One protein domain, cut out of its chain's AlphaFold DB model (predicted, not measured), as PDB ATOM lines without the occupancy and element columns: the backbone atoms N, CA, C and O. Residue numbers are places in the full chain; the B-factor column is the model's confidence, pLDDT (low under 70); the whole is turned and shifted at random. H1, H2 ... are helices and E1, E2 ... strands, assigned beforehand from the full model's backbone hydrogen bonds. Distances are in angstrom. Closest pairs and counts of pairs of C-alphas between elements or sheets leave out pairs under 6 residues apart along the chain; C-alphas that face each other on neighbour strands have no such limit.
ATOM      1  N   ASP A 228      53.657  26.689 -18.688       53.91
ATOM      2  CA  ASP A 228      54.818  26.216 -17.903       53.91
ATOM      3  C   ASP A 228      55.928  25.478 -18.668       53.91
ATOM      4  O   ASP A 228      55.675  24.653 -19.539       53.91
ATOM      5  N   ASP A 229      57.178  25.716 -18.264       53.62
ATOM      6  CA  ASP A 229      58.413  25.244 -18.918       53.62
ATOM      7  C   ASP A 229      58.539  23.709 -19.077       53.62
ATOM      8  O   ASP A 229      59.501  23.208 -19.667       53.62
ATOM      9  N   GLU A 230      57.569  22.946 -18.578       65.50
ATOM     10  CA  GLU A 230      57.491  21.499 -18.688       65.50
ATOM     11  C   GLU A 230      57.002  21.063 -20.074       65.50
ATOM     12  O   GLU A 230      55.916  21.391 -20.556       65.50
ATOM     13  N   TRP A 231      57.840  20.279 -20.747       75.00
ATOM     14  CA  TRP A 231      57.566  19.789 -22.089       75.00
ATOM     15  C   TRP A 231      56.295  18.927 -22.154       75.00
ATOM     16  O   TRP A 231      56.168  17.929 -21.445       75.00
ATOM     17  N   ALA A 232      55.408  19.233 -23.109       79.44
ATOM     18  CA  ALA A 232      54.296  18.364 -23.486       79.44
ATOM     19  C   ALA A 232      54.190  18.165 -25.010       79.44
ATOM     20  O   ALA A 232      54.304  19.119 -25.788       79.44
ATOM     21  N   PRO A 233      53.887  16.938 -25.482       85.00
ATOM     22  CA  PRO A 233      53.716  16.633 -26.900       85.00
ATOM     23  C   PRO A 233      52.328  17.069 -27.413       85.00
ATOM     24  O   PRO A 233      51.527  16.247 -27.862       85.00
ATOM     25  N   THR A 234      52.047  18.373 -27.393       88.88
ATOM     26  CA  THR A 234      50.728  18.974 -27.688       88.88
ATOM     27  C   THR A 234      50.134  18.563 -29.039       88.88
ATOM     28  O   THR A 234      48.932  18.328 -29.148       88.88
ATOM     29  N   ARG A 235      50.960  18.358 -30.074       88.06
ATOM     30  CA  ARG A 235      50.501  17.821 -31.370       88.06
ATOM     31  C   ARG A 235      49.926  16.403 -31.258       88.06
ATOM     32  O   ARG A 235      48.954  16.075 -31.932       88.06
ATOM     33  N   HIS A 236      50.538  15.559 -30.432       92.31
ATOM     34  CA  HIS A 236      50.055  14.200 -30.188       92.31
ATOM     35  C   HIS A 236      48.833  14.224 -29.272       92.31
ATOM     36  O   HIS A 236      47.927  13.422 -29.472       92.31
ATOM     37  N   MET A 237      48.772  15.165 -28.324       93.69
ATOM     38  CA  MET A 237      47.587  15.378 -27.489       93.69
ATOM     39  C   MET A 237      46.360  15.713 -28.350       93.69
ATOM     40  O   MET A 237      45.328  15.058 -28.226       93.69
ATOM     41  N   LEU A 238      46.501  16.639 -29.307       93.56
ATOM     42  CA  LEU A 238      45.455  16.928 -30.291       93.56
ATOM     43  C   LEU A 238      45.066  15.676 -31.090       93.56
ATOM     44  O   LEU A 238      43.889  15.340 -31.162       93.56
ATOM     45  N   GLY A 239      46.044  14.940 -31.629       93.00
ATOM     46  CA  GLY A 239      45.761  13.726 -32.402       93.00
ATOM     47  C   GLY A 239      45.032  12.638 -31.602       93.00
ATOM     48  O   GLY A 239      44.206  11.919 -32.159       93.00
ATOM     49  N   ILE A 240      45.298  12.520 -30.295       95.56
ATOM     50  CA  ILE A 240      44.549  11.629 -29.395       95.56
ATOM     51  C   ILE A 240      43.121  12.139 -29.202       95.56
ATOM     52  O   ILE A 240      42.192  11.339 -29.286       95.56
ATOM     53  N   SER A 241      42.939  13.441 -28.971       95.69
ATOM     54  CA  SER A 241      41.612  14.049 -28.828       95.69
ATOM     55  C   SER A 241      40.750  13.805 -30.068       95.69
ATOM     56  O   SER A 241      39.658  13.257 -29.947       95.69
ATOM     57  N   GLU A 242      41.271  14.114 -31.260       94.06
ATOM     58  CA  GLU A 242      40.590  13.890 -32.546       94.06
ATOM     59  C   GLU A 242      40.266  12.401 -32.767       94.06
ATOM     60  O   GLU A 242      39.178  12.044 -33.224       94.06
ATOM     61  N   PHE A 243      41.196  11.504 -32.420       95.81
ATOM     62  CA  PHE A 243      40.986  10.063 -32.536       95.81
ATOM     63  C   PHE A 243      39.861   9.567 -31.619       95.81
ATOM     64  O   PHE A 243      39.018   8.779 -32.054       95.81
ATOM     65  N   LEU A 244      39.836   9.997 -30.356       95.62
ATOM     66  CA  LEU A 244      38.797   9.587 -29.411       95.62
ATOM     67  C   LEU A 244      37.430  10.168 -29.795       95.62
ATOM     68  O   LEU A 244      36.434   9.445 -29.745       95.62
ATOM     69  N   GLU A 245      37.393  11.422 -30.250       94.00
ATOM     70  CA  GLU A 245      36.177  12.082 -30.734       94.00
ATOM     71  C   GLU A 245      35.564  11.333 -31.927       94.00
ATOM     72  O   GLU A 245      34.363  11.056 -31.942       94.00
ATOM     73  N   ALA A 246      36.389  10.913 -32.890       93.50
ATOM     74  CA  ALA A 246      35.930  10.180 -34.069       93.50
ATOM     75  C   ALA A 246      35.379   8.774 -33.759       93.50
ATOM     76  O   ALA A 246      34.515   8.283 -34.485       93.50
ATOM     77  N   ASN A 247      35.869   8.106 -32.707       93.19
ATOM     78  CA  ASN A 247      35.452   6.739 -32.364       93.19
ATOM     79  C   ASN A 247      34.228   6.675 -31.434       93.19
ATOM     80  O   ASN A 247      33.619   5.607 -31.334       93.19
ATOM     81  N   GLN A 248      33.884   7.770 -30.741       87.44
ATOM     82  CA  GLN A 248      32.698   7.902 -29.870       87.44
ATOM     83  C   GLN A 248      32.518   6.766 -28.837       87.44
ATOM     84  O   GLN A 248      31.409   6.468 -28.400       87.44
ATOM     85  N   SER A 249      33.604   6.085 -28.470       89.12
ATOM     86  CA  SER A 249      33.601   4.941 -27.556       89.12
ATOM     87  C   SER A 249      34.960   4.803 -26.867       89.12
ATOM     88  O   SER A 249      35.976   5.119 -27.498       89.12
ATOM     89  N   PRO A 250      35.021   4.313 -25.610       92.81
ATOM     90  CA  PRO A 250      36.280   4.185 -24.881       92.81
ATOM     91  C   PRO A 250      37.301   3.311 -25.622       92.81
ATOM     92  O   PRO A 250      37.005   2.182 -26.018       92.81
ATOM     93  N   GLN A 251      38.524   3.817 -25.791       96.19
ATOM     94  CA  GLN A 251      39.584   3.154 -26.555       96.19
ATOM     95  C   GLN A 251      40.691   2.622 -25.650       96.19
ATOM     96  O   GLN A 251      41.043   3.217 -24.637       96.19
ATOM     97  N   THR A 252      41.294   1.497 -26.031       94.75
ATOM     98  CA  THR A 252      42.464   0.956 -25.315       94.75
ATOM     99  C   THR A 252      43.726   1.758 -25.643       94.75
ATOM    100  O   THR A 252      43.872   2.265 -26.757       94.75
ATOM    101  N   THR A 253      44.713   1.773 -24.739       92.81
ATOM    102  CA  THR A 253      46.037   2.373 -25.013       92.81
ATOM    103  C   THR A 253      46.667   1.840 -26.312       92.81
ATOM    104  O   THR A 253      47.303   2.586 -27.055       92.81
ATOM    105  N   ALA A 254      46.488   0.549 -26.616       91.94
ATOM    106  CA  ALA A 254      47.008  -0.072 -27.835       91.94
ATOM    107  C   ALA A 254      46.300   0.433 -29.105       91.94
ATOM    108  O   ALA A 254      46.959   0.662 -30.119       91.94
ATOM    109  N   ALA A 255      44.979   0.636 -29.045       92.81
ATOM    110  CA  ALA A 255      44.213   1.216 -30.146       92.81
ATOM    111  C   ALA A 255      44.655   2.658 -30.427       92.81
ATOM    112  O   ALA A 255      44.918   2.993 -31.578       92.81
ATOM    113  N   ILE A 256      44.848   3.468 -29.379       94.56
ATOM    114  CA  ILE A 256      45.315   4.858 -29.501       94.56
ATOM    115  C   ILE A 256      46.714   4.914 -30.125       94.56
ATOM    116  O   ILE A 256      46.919   5.624 -31.104       94.56
ATOM    117  N   LYS A 257      47.668   4.105 -29.639       93.62
ATOM    118  CA  LYS A 257      49.026   4.026 -30.217       93.62
ATOM    119  C   LYS A 257      49.036   3.615 -31.690       93.62
ATOM    120  O   LYS A 257      49.942   3.999 -32.421       93.62
ATOM    121  N   LYS A 258      48.057   2.815 -32.123       92.56
ATOM    122  CA  LYS A 258      47.911   2.398 -33.522       92.56
ATOM    123  C   LYS A 258      47.207   3.459 -34.376       92.56
ATOM    124  O   LYS A 258      47.516   3.572 -35.559       92.56
ATOM    125  N   GLY A 259      46.250   4.185 -33.799       90.94
ATOM    126  CA  GLY A 259      45.437   5.190 -34.486       90.94
ATOM    127  C   GLY A 259      46.106   6.557 -34.613       90.94
ATOM    128  O   GLY A 259      45.857   7.267 -35.585       90.94
ATOM    129  N   VAL A 260      46.984   6.916 -33.674       93.88
ATOM    130  CA  VAL A 260      47.663   8.216 -33.640       93.88
ATOM    131  C   VAL A 260      49.088   8.082 -34.166       93.88
ATOM    132  O   VAL A 260      49.885   7.279 -33.685       93.88
ATOM    133  N   LYS A 261      49.430   8.901 -35.162       89.25
ATOM    134  CA  LYS A 261      50.770   8.924 -35.756       89.25
ATOM    135  C   LYS A 261      51.788   9.494 -34.764       89.25
ATOM    136  O   LYS A 261      51.649  10.632 -34.333       89.25
ATOM    137  N   GLY A 262      52.852   8.745 -34.488       87.75
ATOM    138  CA  GLY A 262      53.952   9.179 -33.626       87.75
ATOM    139  C   GLY A 262      54.742   7.994 -33.082       87.75
ATOM    140  O   GLY A 262      54.388   6.839 -33.322       87.75
ATOM    141  N   LYS A 263      55.821   8.265 -32.341       87.88
ATOM    142  CA  LYS A 263      56.498   7.217 -31.565       87.88
ATOM    143  C   LYS A 263      55.577   6.779 -30.425       87.88
ATOM    144  O   LYS A 263      54.981   7.621 -29.757       87.88
ATOM    145  N   SER A 264      55.499   5.473 -30.172       87.00
ATOM    146  CA  SER A 264      54.631   4.893 -29.133       87.00
ATOM    147  C   SER A 264      54.825   5.512 -27.749       87.00
ATOM    148  O   SER A 264      53.872   5.595 -26.978       87.00
ATOM    149  N   GLU A 265      56.052   5.910 -27.429       86.56
ATOM    150  CA  GLU A 265      56.419   6.540 -26.161       86.56
ATOM    151  C   GLU A 265      55.890   7.979 -26.082       86.56
ATOM    152  O   GLU A 265      55.258   8.350 -25.100       86.56
ATOM    153  N   THR A 266      56.029   8.758 -27.158       86.88
ATOM    154  CA  THR A 266      55.491  10.125 -27.256       86.88
ATOM    155  C   THR A 266      53.964  10.147 -27.199       86.88
ATOM    156  O   THR A 266      53.384  10.999 -26.534       86.88
ATOM    157  N   VAL A 267      53.297   9.185 -27.848       91.62
ATOM    158  CA  VAL A 267      51.833   9.032 -27.762       91.62
ATOM    159  C   VAL A 267      51.406   8.664 -26.338       91.62
ATOM    160  O   VAL A 267      50.371   9.126 -25.868       91.62
ATOM    161  N   LEU A 268      52.198   7.857 -25.624       91.19
ATOM    162  CA  LEU A 268      51.904   7.511 -24.232       91.19
ATOM    163  C   LEU A 268      52.064   8.719 -23.299       91.19
ATOM    164  O   LEU A 268      51.179   8.954 -22.485       91.19
ATOM    165  N   ALA A 269      53.140   9.493 -23.459       90.12
ATOM    166  CA  ALA A 269      53.352  10.746 -22.737       90.12
ATOM    167  C   ALA A 269      52.188  11.725 -22.966       90.12
ATOM    168  O   ALA A 269      51.612  12.245 -22.017       90.12
ATOM    169  N   ALA A 270      51.764  11.897 -24.223       92.06
ATOM    170  CA  ALA A 270      50.614  12.728 -24.573       92.06
ATOM    171  C   ALA A 270      49.326  12.279 -23.867       92.06
ATOM    172  O   ALA A 270      48.572  13.103 -23.353       92.06
ATOM    173  N   LEU A 271      49.084  10.967 -23.823       93.88
ATOM    174  CA  LEU A 271      47.920  10.392 -23.155       93.88
ATOM    175  C   LEU A 271      47.961  10.621 -21.639       93.88
ATOM    176  O   LEU A 271      46.937  10.951 -21.053       93.88
ATOM    177  N   GLN A 272      49.133  10.486 -21.012       91.75
ATOM    178  CA  GLN A 272      49.317  10.760 -19.583       91.75
ATOM    179  C   GLN A 272      49.016  12.221 -19.248       91.75
ATOM    180  O   GLN A 272      48.265  12.476 -18.309       91.75
ATOM    181  N   VAL A 273      49.526  13.164 -20.048       91.62
ATOM    182  CA  VAL A 273      49.239  14.597 -19.878       91.62
ATOM    183  C   VAL A 273      47.742  14.869 -20.035       91.62
ATOM    184  O   VAL A 273      47.159  15.546 -19.195       91.62
ATOM    185  N   LEU A 274      47.083  14.307 -21.055       94.12
ATOM    186  CA  LEU A 274      45.639  14.488 -21.263       94.12
ATOM    187  C   LEU A 274      44.790  13.945 -20.109       94.12
ATOM    188  O   LEU A 274      43.784  14.563 -19.758       94.12
ATOM    189  N   VAL A 275      45.186  12.812 -19.524       93.25
ATOM    190  CA  VAL A 275      44.508  12.238 -18.355       93.25
ATOM    191  C   VAL A 275      44.725  13.111 -17.122       93.25
ATOM    192  O   VAL A 275      43.754  13.485 -16.468       93.25
ATOM    193  N   ALA A 276      45.970  13.500 -16.837       90.94
ATOM    194  CA  ALA A 276      46.299  14.382 -15.716       90.94
ATOM    195  C   ALA A 276      45.590  15.745 -15.822       90.94
ATOM    196  O   ALA A 276      45.128  16.293 -14.825       90.94
ATOM    197  N   SER A 277      45.436  16.248 -17.046       90.81
ATOM    198  CA  SER A 277      44.795  17.530 -17.360       90.81
ATOM    199  C   SER A 277      43.261  17.446 -17.472       90.81
ATOM    200  O   SER A 277      42.602  18.443 -17.784       90.81
ATOM    201  N   GLY A 278      42.669  16.262 -17.270       93.12
ATOM    202  CA  GLY A 278      41.217  16.055 -17.281       93.12
ATOM    203  C   GLY A 278      40.545  16.160 -18.657       93.12
ATOM    204  O   GLY A 278      39.337  16.371 -18.731       93.12
ATOM    205  N   TYR A 279      41.299  16.040 -19.753       95.00
ATOM    206  CA  TYR A 279      40.736  15.933 -21.110       95.00
ATOM    207  C   TYR A 279      40.263  14.514 -21.418       95.00
ATOM    208  O   TYR A 279      39.317  14.320 -22.179       95.00
ATOM    209  N   VAL A 280      40.914  13.525 -20.807       96.25
ATOM    210  CA  VAL A 280      40.627  12.102 -20.973       96.25
ATOM    211  C   VAL A 280      40.432  11.477 -19.597       96.25
ATOM    212  O   VAL A 280      41.171  11.777 -18.665       96.25
ATOM    213  N   THR A 281      39.451  10.591 -19.462       95.44
ATOM    214  CA  THR A 281      39.250   9.787 -18.251       95.44
ATOM    215  C   THR A 281      39.560   8.322 -18.523       95.44
ATOM    216  O   THR A 281      39.513   7.870 -19.670       95.44
ATOM    217  N   THR A 282      39.878   7.569 -17.469       95.44
ATOM    218  CA  THR A 282      40.229   6.151 -17.571       95.44
ATOM    219  C   THR A 282      39.244   5.252 -16.844       95.44
ATOM    220  O   THR A 282      38.840   5.549 -15.722       95.44
ATOM    221  N   SER A 283      38.935   4.100 -17.432       92.88
ATOM    222  CA  SER A 283      38.137   3.044 -16.806       92.88
ATOM    223  C   SER A 283      38.738   1.656 -17.052       92.88
ATOM    224  O   SER A 283      39.612   1.469 -17.905       92.88
ATOM    225  N   SER A 284      38.311   0.663 -16.270       90.81
ATOM    226  CA  SER A 284      38.754  -0.724 -16.441       90.81
ATOM    227  C   SER A 284      38.010  -1.400 -17.594       90.81
ATOM    228  O   SER A 284      36.782  -1.419 -17.632       90.81
ATOM    229  N   GLY A 285      38.756  -2.003 -18.514       86.12
ATOM    230  CA  GLY A 285      38.250  -2.815 -19.615       86.12
ATOM    231  C   GLY A 285      38.497  -4.311 -19.426       86.12
ATOM    232  O   GLY A 285      39.110  -4.768 -18.458       86.12
ATOM    233  N   GLY A 286      38.039  -5.102 -20.397       82.19
ATOM    234  CA  GLY A 286      38.289  -6.543 -20.417       82.19
ATOM    235  C   GLY A 286      39.787  -6.876 -20.457       82.19
ATOM    236  O   GLY A 286      40.575  -6.159 -21.069       82.19
ATOM    237  N   ARG A 287      40.175  -7.998 -19.834       82.44
ATOM    238  CA  ARG A 287      41.570  -8.493 -19.783       82.44
ATOM    239  C   ARG A 287      42.563  -7.500 -19.146       82.44
ATOM    240  O   ARG A 287      43.689  -7.387 -19.620       82.44
ATOM    241  N   ASN A 288      42.153  -6.795 -18.086       81.19
ATOM    242  CA  ASN A 288      42.955  -5.774 -17.389       81.19
ATOM    243  C   ASN A 288      43.417  -4.611 -18.289       81.19
ATOM    244  O   ASN A 288      44.418  -3.960 -17.998       81.19
ATOM    245  N   ALA A 289      42.714  -4.346 -19.393       85.56
ATOM    246  CA  ALA A 289      43.017  -3.202 -20.242       85.56
ATOM    247  C   ALA A 289      42.545  -1.896 -19.589       85.56
ATOM    248  O   ALA A 289      41.455  -1.845 -19.026       85.56
ATOM    249  N   THR A 290      43.323  -0.824 -19.723       90.81
ATOM    250  CA  THR A 290      42.859   0.537 -19.422       90.81
ATOM    251  C   THR A 290      42.149   1.102 -20.647       90.81
ATOM    252  O   THR A 290      42.729   1.142 -21.740       90.81
ATOM    253  N   LEU A 291      40.894   1.507 -20.467       93.69
ATOM    254  CA  LEU A 291      40.102   2.218 -21.463       93.69
ATOM    255  C   LEU A 291      40.201   3.718 -21.211       93.69
ATOM    256  O   LEU A 291      40.240   4.141 -20.060       93.69
ATOM    257  N   HIS A 292      40.227   4.491 -22.288       95.88
ATOM    258  CA  HIS A 292      40.357   5.942 -22.288       95.88
ATOM    259  C   HIS A 292      39.169   6.545 -23.024       95.88
ATOM    260  O   HIS A 292      38.888   6.161 -24.161       95.88
ATOM    261  N   GLU A 293      38.479   7.475 -22.379       95.75
ATOM    262  CA  GLU A 293      37.293   8.147 -22.904       95.75
ATOM    263  C   GLU A 293      37.511   9.659 -22.920       95.75
ATOM    264  O   GLU A 293      38.067  10.225 -21.976       95.75
ATOM    265  N   LEU A 294      37.096  10.306 -24.010       96.56
ATOM    266  CA  LEU A 294      37.211  11.751 -24.160       96.56
ATOM    267  C   LEU A 294      36.183  12.448 -23.266       96.56
ATOM    268  O   LEU A 294      34.987  12.207 -23.394       96.56
ATOM    269  N   VAL A 295      36.654  13.334 -22.392       95.00
ATOM    270  CA  VAL A 295      35.805  14.166 -21.528       95.00
ATOM    271  C   VAL A 295      35.529  15.509 -22.198       95.00
ATOM    272  O   VAL A 295      34.388  15.957 -22.261       95.00
ATOM    273  N   LYS A 296      36.584  16.149 -22.713       94.06
ATOM    274  CA  LYS A 296      36.529  17.417 -23.450       94.06
ATOM    275  C   LYS A 296      37.566  17.407 -24.571       94.06
ATOM    276  O   LYS A 296      38.641  16.834 -24.403       94.06
ATOM    277  N   ALA A 297      37.247  18.048 -25.693       93.19
ATOM    278  CA  ALA A 297      38.189  18.200 -26.797       93.19
ATOM    279  C   ALA A 297      39.394  19.055 -26.371       93.19
ATOM    280  O   ALA A 297      39.239  20.016 -25.619       93.19
ATOM    281  N   PHE A 298      40.584  18.687 -26.844       93.31
ATOM    282  CA  PHE A 298      41.826  19.432 -26.643       93.31
ATOM    283  C   PHE A 298      42.200  20.194 -27.916       93.31
ATOM    284  O   PHE A 298      42.304  19.592 -28.985       93.31
ATOM    285  N   SER A 299      42.475  21.490 -27.785       90.56
ATOM    286  CA  SER A 299      43.076  22.330 -28.824       90.56
ATOM    287  C   SER A 299      44.507  22.713 -28.452       90.56
ATOM    288  O   SER A 299      44.856  22.818 -27.278       90.56
ATOM    289  N   ILE A 300      45.371  22.950 -29.446       88.00
ATOM    290  CA  ILE A 300      46.714  23.474 -29.151       88.00
ATOM    291  C   ILE A 300      46.543  24.831 -28.458       88.00
ATOM    292  O   ILE A 300      45.721  25.635 -28.892       88.00
ATOM    293  N   GLY A 301      47.312  25.074 -27.396       82.75
ATOM    294  CA  GLY A 301      47.204  26.281 -26.571       82.75
ATOM    295  C   GLY A 301      46.224  26.157 -25.403       82.75
ATOM    296  O   GLY A 301      46.195  27.047 -24.558       82.75
ATOM    297  N   ASP A 302      45.468  25.064 -25.302       86.31
ATOM    298  CA  ASP A 302      44.674  24.766 -24.111       86.31
ATOM    299  C   ASP A 302      45.568  24.471 -22.903       86.31
ATOM    300  O   ASP A 302      46.618  23.849 -23.043       86.31
ATOM    301  N   ALA A 303      45.133  24.878 -21.707       86.56
ATOM    302  CA  ALA A 303      45.876  24.630 -20.473       86.56
ATOM    303  C   ALA A 303      46.007  23.129 -20.173       86.56
ATOM    304  O   ALA A 303      45.029  22.381 -20.232       86.56
ATOM    305  N   TYR A 304      47.208  22.706 -19.791       87.81
ATOM    306  CA  TYR A 304      47.513  21.338 -19.386       87.81
ATOM    307  C   TYR A 304      48.430  21.327 -18.160       87.81
ATOM    308  O   TYR A 304      49.041  22.334 -17.813       87.81
ATOM    309  N   SER A 305      48.514  20.173 -17.509       84.00
ATOM    310  CA  SER A 305      49.432  19.888 -16.410       84.00
ATOM    311  C   SER A 305      50.239  18.650 -16.770       84.00
ATOM    312  O   SER A 305      49.667  17.603 -17.092       84.00
ATOM    313  N   VAL A 306      51.564  18.777 -16.751       82.56
ATOM    314  CA  VAL A 306      52.467  17.661 -17.022       82.56
ATOM    315  C   VAL A 306      52.651  16.883 -15.715       82.56
ATOM    316  O   VAL A 306      53.023  17.465 -14.703       82.56
ATOM    317  N   PRO A 307      52.308  15.585 -15.666       80.56
ATOM    318  CA  PRO A 307      52.535  14.788 -14.469       80.56
ATOM    319  C   PRO A 307      54.022  14.440 -14.318       80.56
ATOM    320  O   PRO A 307      54.733  14.278 -15.314       80.56
ATOM    321  N   ASP A 308      54.460  14.244 -13.071       71.88
ATOM    322  CA  ASP A 308      55.840  13.874 -12.739       71.88
ATOM    323  C   ASP A 308      56.346  12.696 -13.591       71.88
ATOM    324  O   ASP A 308      55.722  11.633 -13.684       71.88
ATOM    325  N   GLY A 309      57.521  12.877 -14.200       64.88
ATOM    326  CA  GLY A 309      58.215  11.840 -14.962       64.88
ATOM    327  C   GLY A 309      57.838  11.718 -16.440       64.88
ATOM    328  O   GLY A 309      58.283  10.769 -17.091       64.88
ATOM    329  N   VAL A 310      57.069  12.666 -16.985       65.31
ATOM    330  CA  VAL A 310      56.929  12.862 -18.433       65.31
ATOM    331  C   VAL A 310      58.046  13.788 -18.919       65.31
ATOM    332  O   VAL A 310      58.050  14.973 -18.614       65.31
ATOM    333  N   SER A 311      59.002  13.258 -19.684       58.28
ATOM    334  CA  SER A 311      60.086  14.053 -20.277       58.28
ATOM    335  C   SER A 311      60.185  13.861 -21.791       58.28
ATOM    336  O   SER A 311      59.736  12.852 -22.353       58.28
ATOM    337  N   GLU A 312      60.805  14.837 -22.457       49.00
ATOM    338  CA  GLU A 312      61.098  14.804 -23.890       49.00
ATOM    339  C   GLU A 312      62.037  13.619 -24.188       49.00
ATOM    340  O   GLU A 312      63.245  13.678 -23.983       49.00
ATOM    341  N   GLY A 313      61.461  12.478 -24.578       45.62
ATOM    342  CA  GLY A 313      62.208  11.229 -24.744       45.62
ATOM    343  C   GLY A 313      61.433   9.966 -24.397       45.62
ATOM    344  O   GLY A 313      61.844   8.893 -24.820       45.62
ATOM    345  N   GLY A 314      60.297  10.071 -23.697       37.12
ATOM    346  CA  GLY A 314      59.351   8.961 -23.580       37.12
ATOM    347  C   GLY A 314      59.867   7.715 -22.843       37.12
ATOM    348  O   GLY A 314      59.166   6.703 -22.770       37.12
ATOM    349  N   ALA A 315      61.043   7.796 -22.225       31.89
ATOM    350  CA  ALA A 315      61.282   7.000 -21.045       31.89
ATOM    351  C   ALA A 315      60.331   7.539 -19.960       31.89
ATOM    352  O   ALA A 315      60.198   8.760 -19.840       31.89
ATOM    353  N   PRO A 316      59.685   6.686 -19.143       31.97
ATOM    354  CA  PRO A 316      59.250   7.156 -17.829       31.97
ATOM    355  C   PRO A 316      60.464   7.802 -17.140       31.97
ATOM    356  O   PRO A 316      61.596   7.595 -17.584       31.97
ATOM    357  N   ALA A 317      60.286   8.509 -16.030       36.78
ATOM    358  CA  ALA A 317      61.379   8.716 -15.081       36.78
ATOM    359  C   ALA A 317      61.892   7.357 -14.550       36.78
ATOM    360  O   ALA A 317      61.751   7.004 -13.386       36.78
ATOM    361  N   GLY A 318      62.491   6.551 -15.421       35.28
ATOM    362  CA  GLY A 318      63.442   5.526 -15.106       35.28
ATOM    363  C   GLY A 318      64.709   6.266 -14.741       35.28
ATOM    364  O   GLY A 318      65.680   6.266 -15.494       35.28
ATOM    365  N   GLY A 319      64.717   6.838 -13.533       37.84
ATOM    366  CA  GLY A 319      65.913   6.695 -12.722       37.84
ATOM    367  C   GLY A 319      66.323   5.235 -12.868       37.84
ATOM    368  O   GLY A 319      65.480   4.343 -12.744       37.84
TER     369      GLY A 319
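This is residues 228 to 319 of the 382 residues of a protein of Microbacterium endophyticum (UniProt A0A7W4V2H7). A small hairpin of two strands, E1 and E2, packs at one side of three helices set crosswise to one another, with H3 nearest the middle. From the end of E2 a long unnamed tail, residues 295 to 319, runs past H1 to the far end of the domain. The printed part has 92 residues, with H1, H2, H3, E1 and E2 in that order; the class is mixed, helices and strands, with 44 residues, under half, in named elements. The sheet has the order E1 - E2, antiparallel. The whole is compact, with a radius of gyration of the C-alphas of 12.3 A and spans of 34 by 29 by 21 A.

E1 is residues 280 to 284, 13.7 A long, and E2 residues 290 to 294, 13.4 A, ending at C-alpha 294 (37.211, 11.751, -24.160). H1 is residues 234 to 247, 20.1 A, from C-alpha 234 (50.728, 18.974, -27.688). H2 is residues 253 to 259, and H3 residues 264 to 276, 18.4 A.

In the hairpin E1 and E2, N 281 and O 293 are 2.9 A apart, within hydrogen-bond range. Residues 251 to 252 pair antiparallel with residues 291 to 292 of E2. The closest C-alphas of H1 and E2, Leu 244 and Leu 294, are 5.9 A apart. H3, with residues 264 to 268 alone, touches H2 at Ser 264 and Lys 257, C-alphas 5.8 A apart, a steep tilt of 62 degrees, opposite ways. H1, with residues 234 to 240 alone, touches H3 at Met 237 and Ala 270, C-alphas 5.0 A apart, about perpendicular at 80 degrees. In H1, H2 and H3 every O i to N i+4 pair is within hydrogen-bond range.

The C-alphas farthest apart, Asp 229 and Arg 287, are 37.7 A apart. The printed part has no cut, and the four links between elements are tight. Residues 228 to 230 and 309 to 319 have pLDDT under 70.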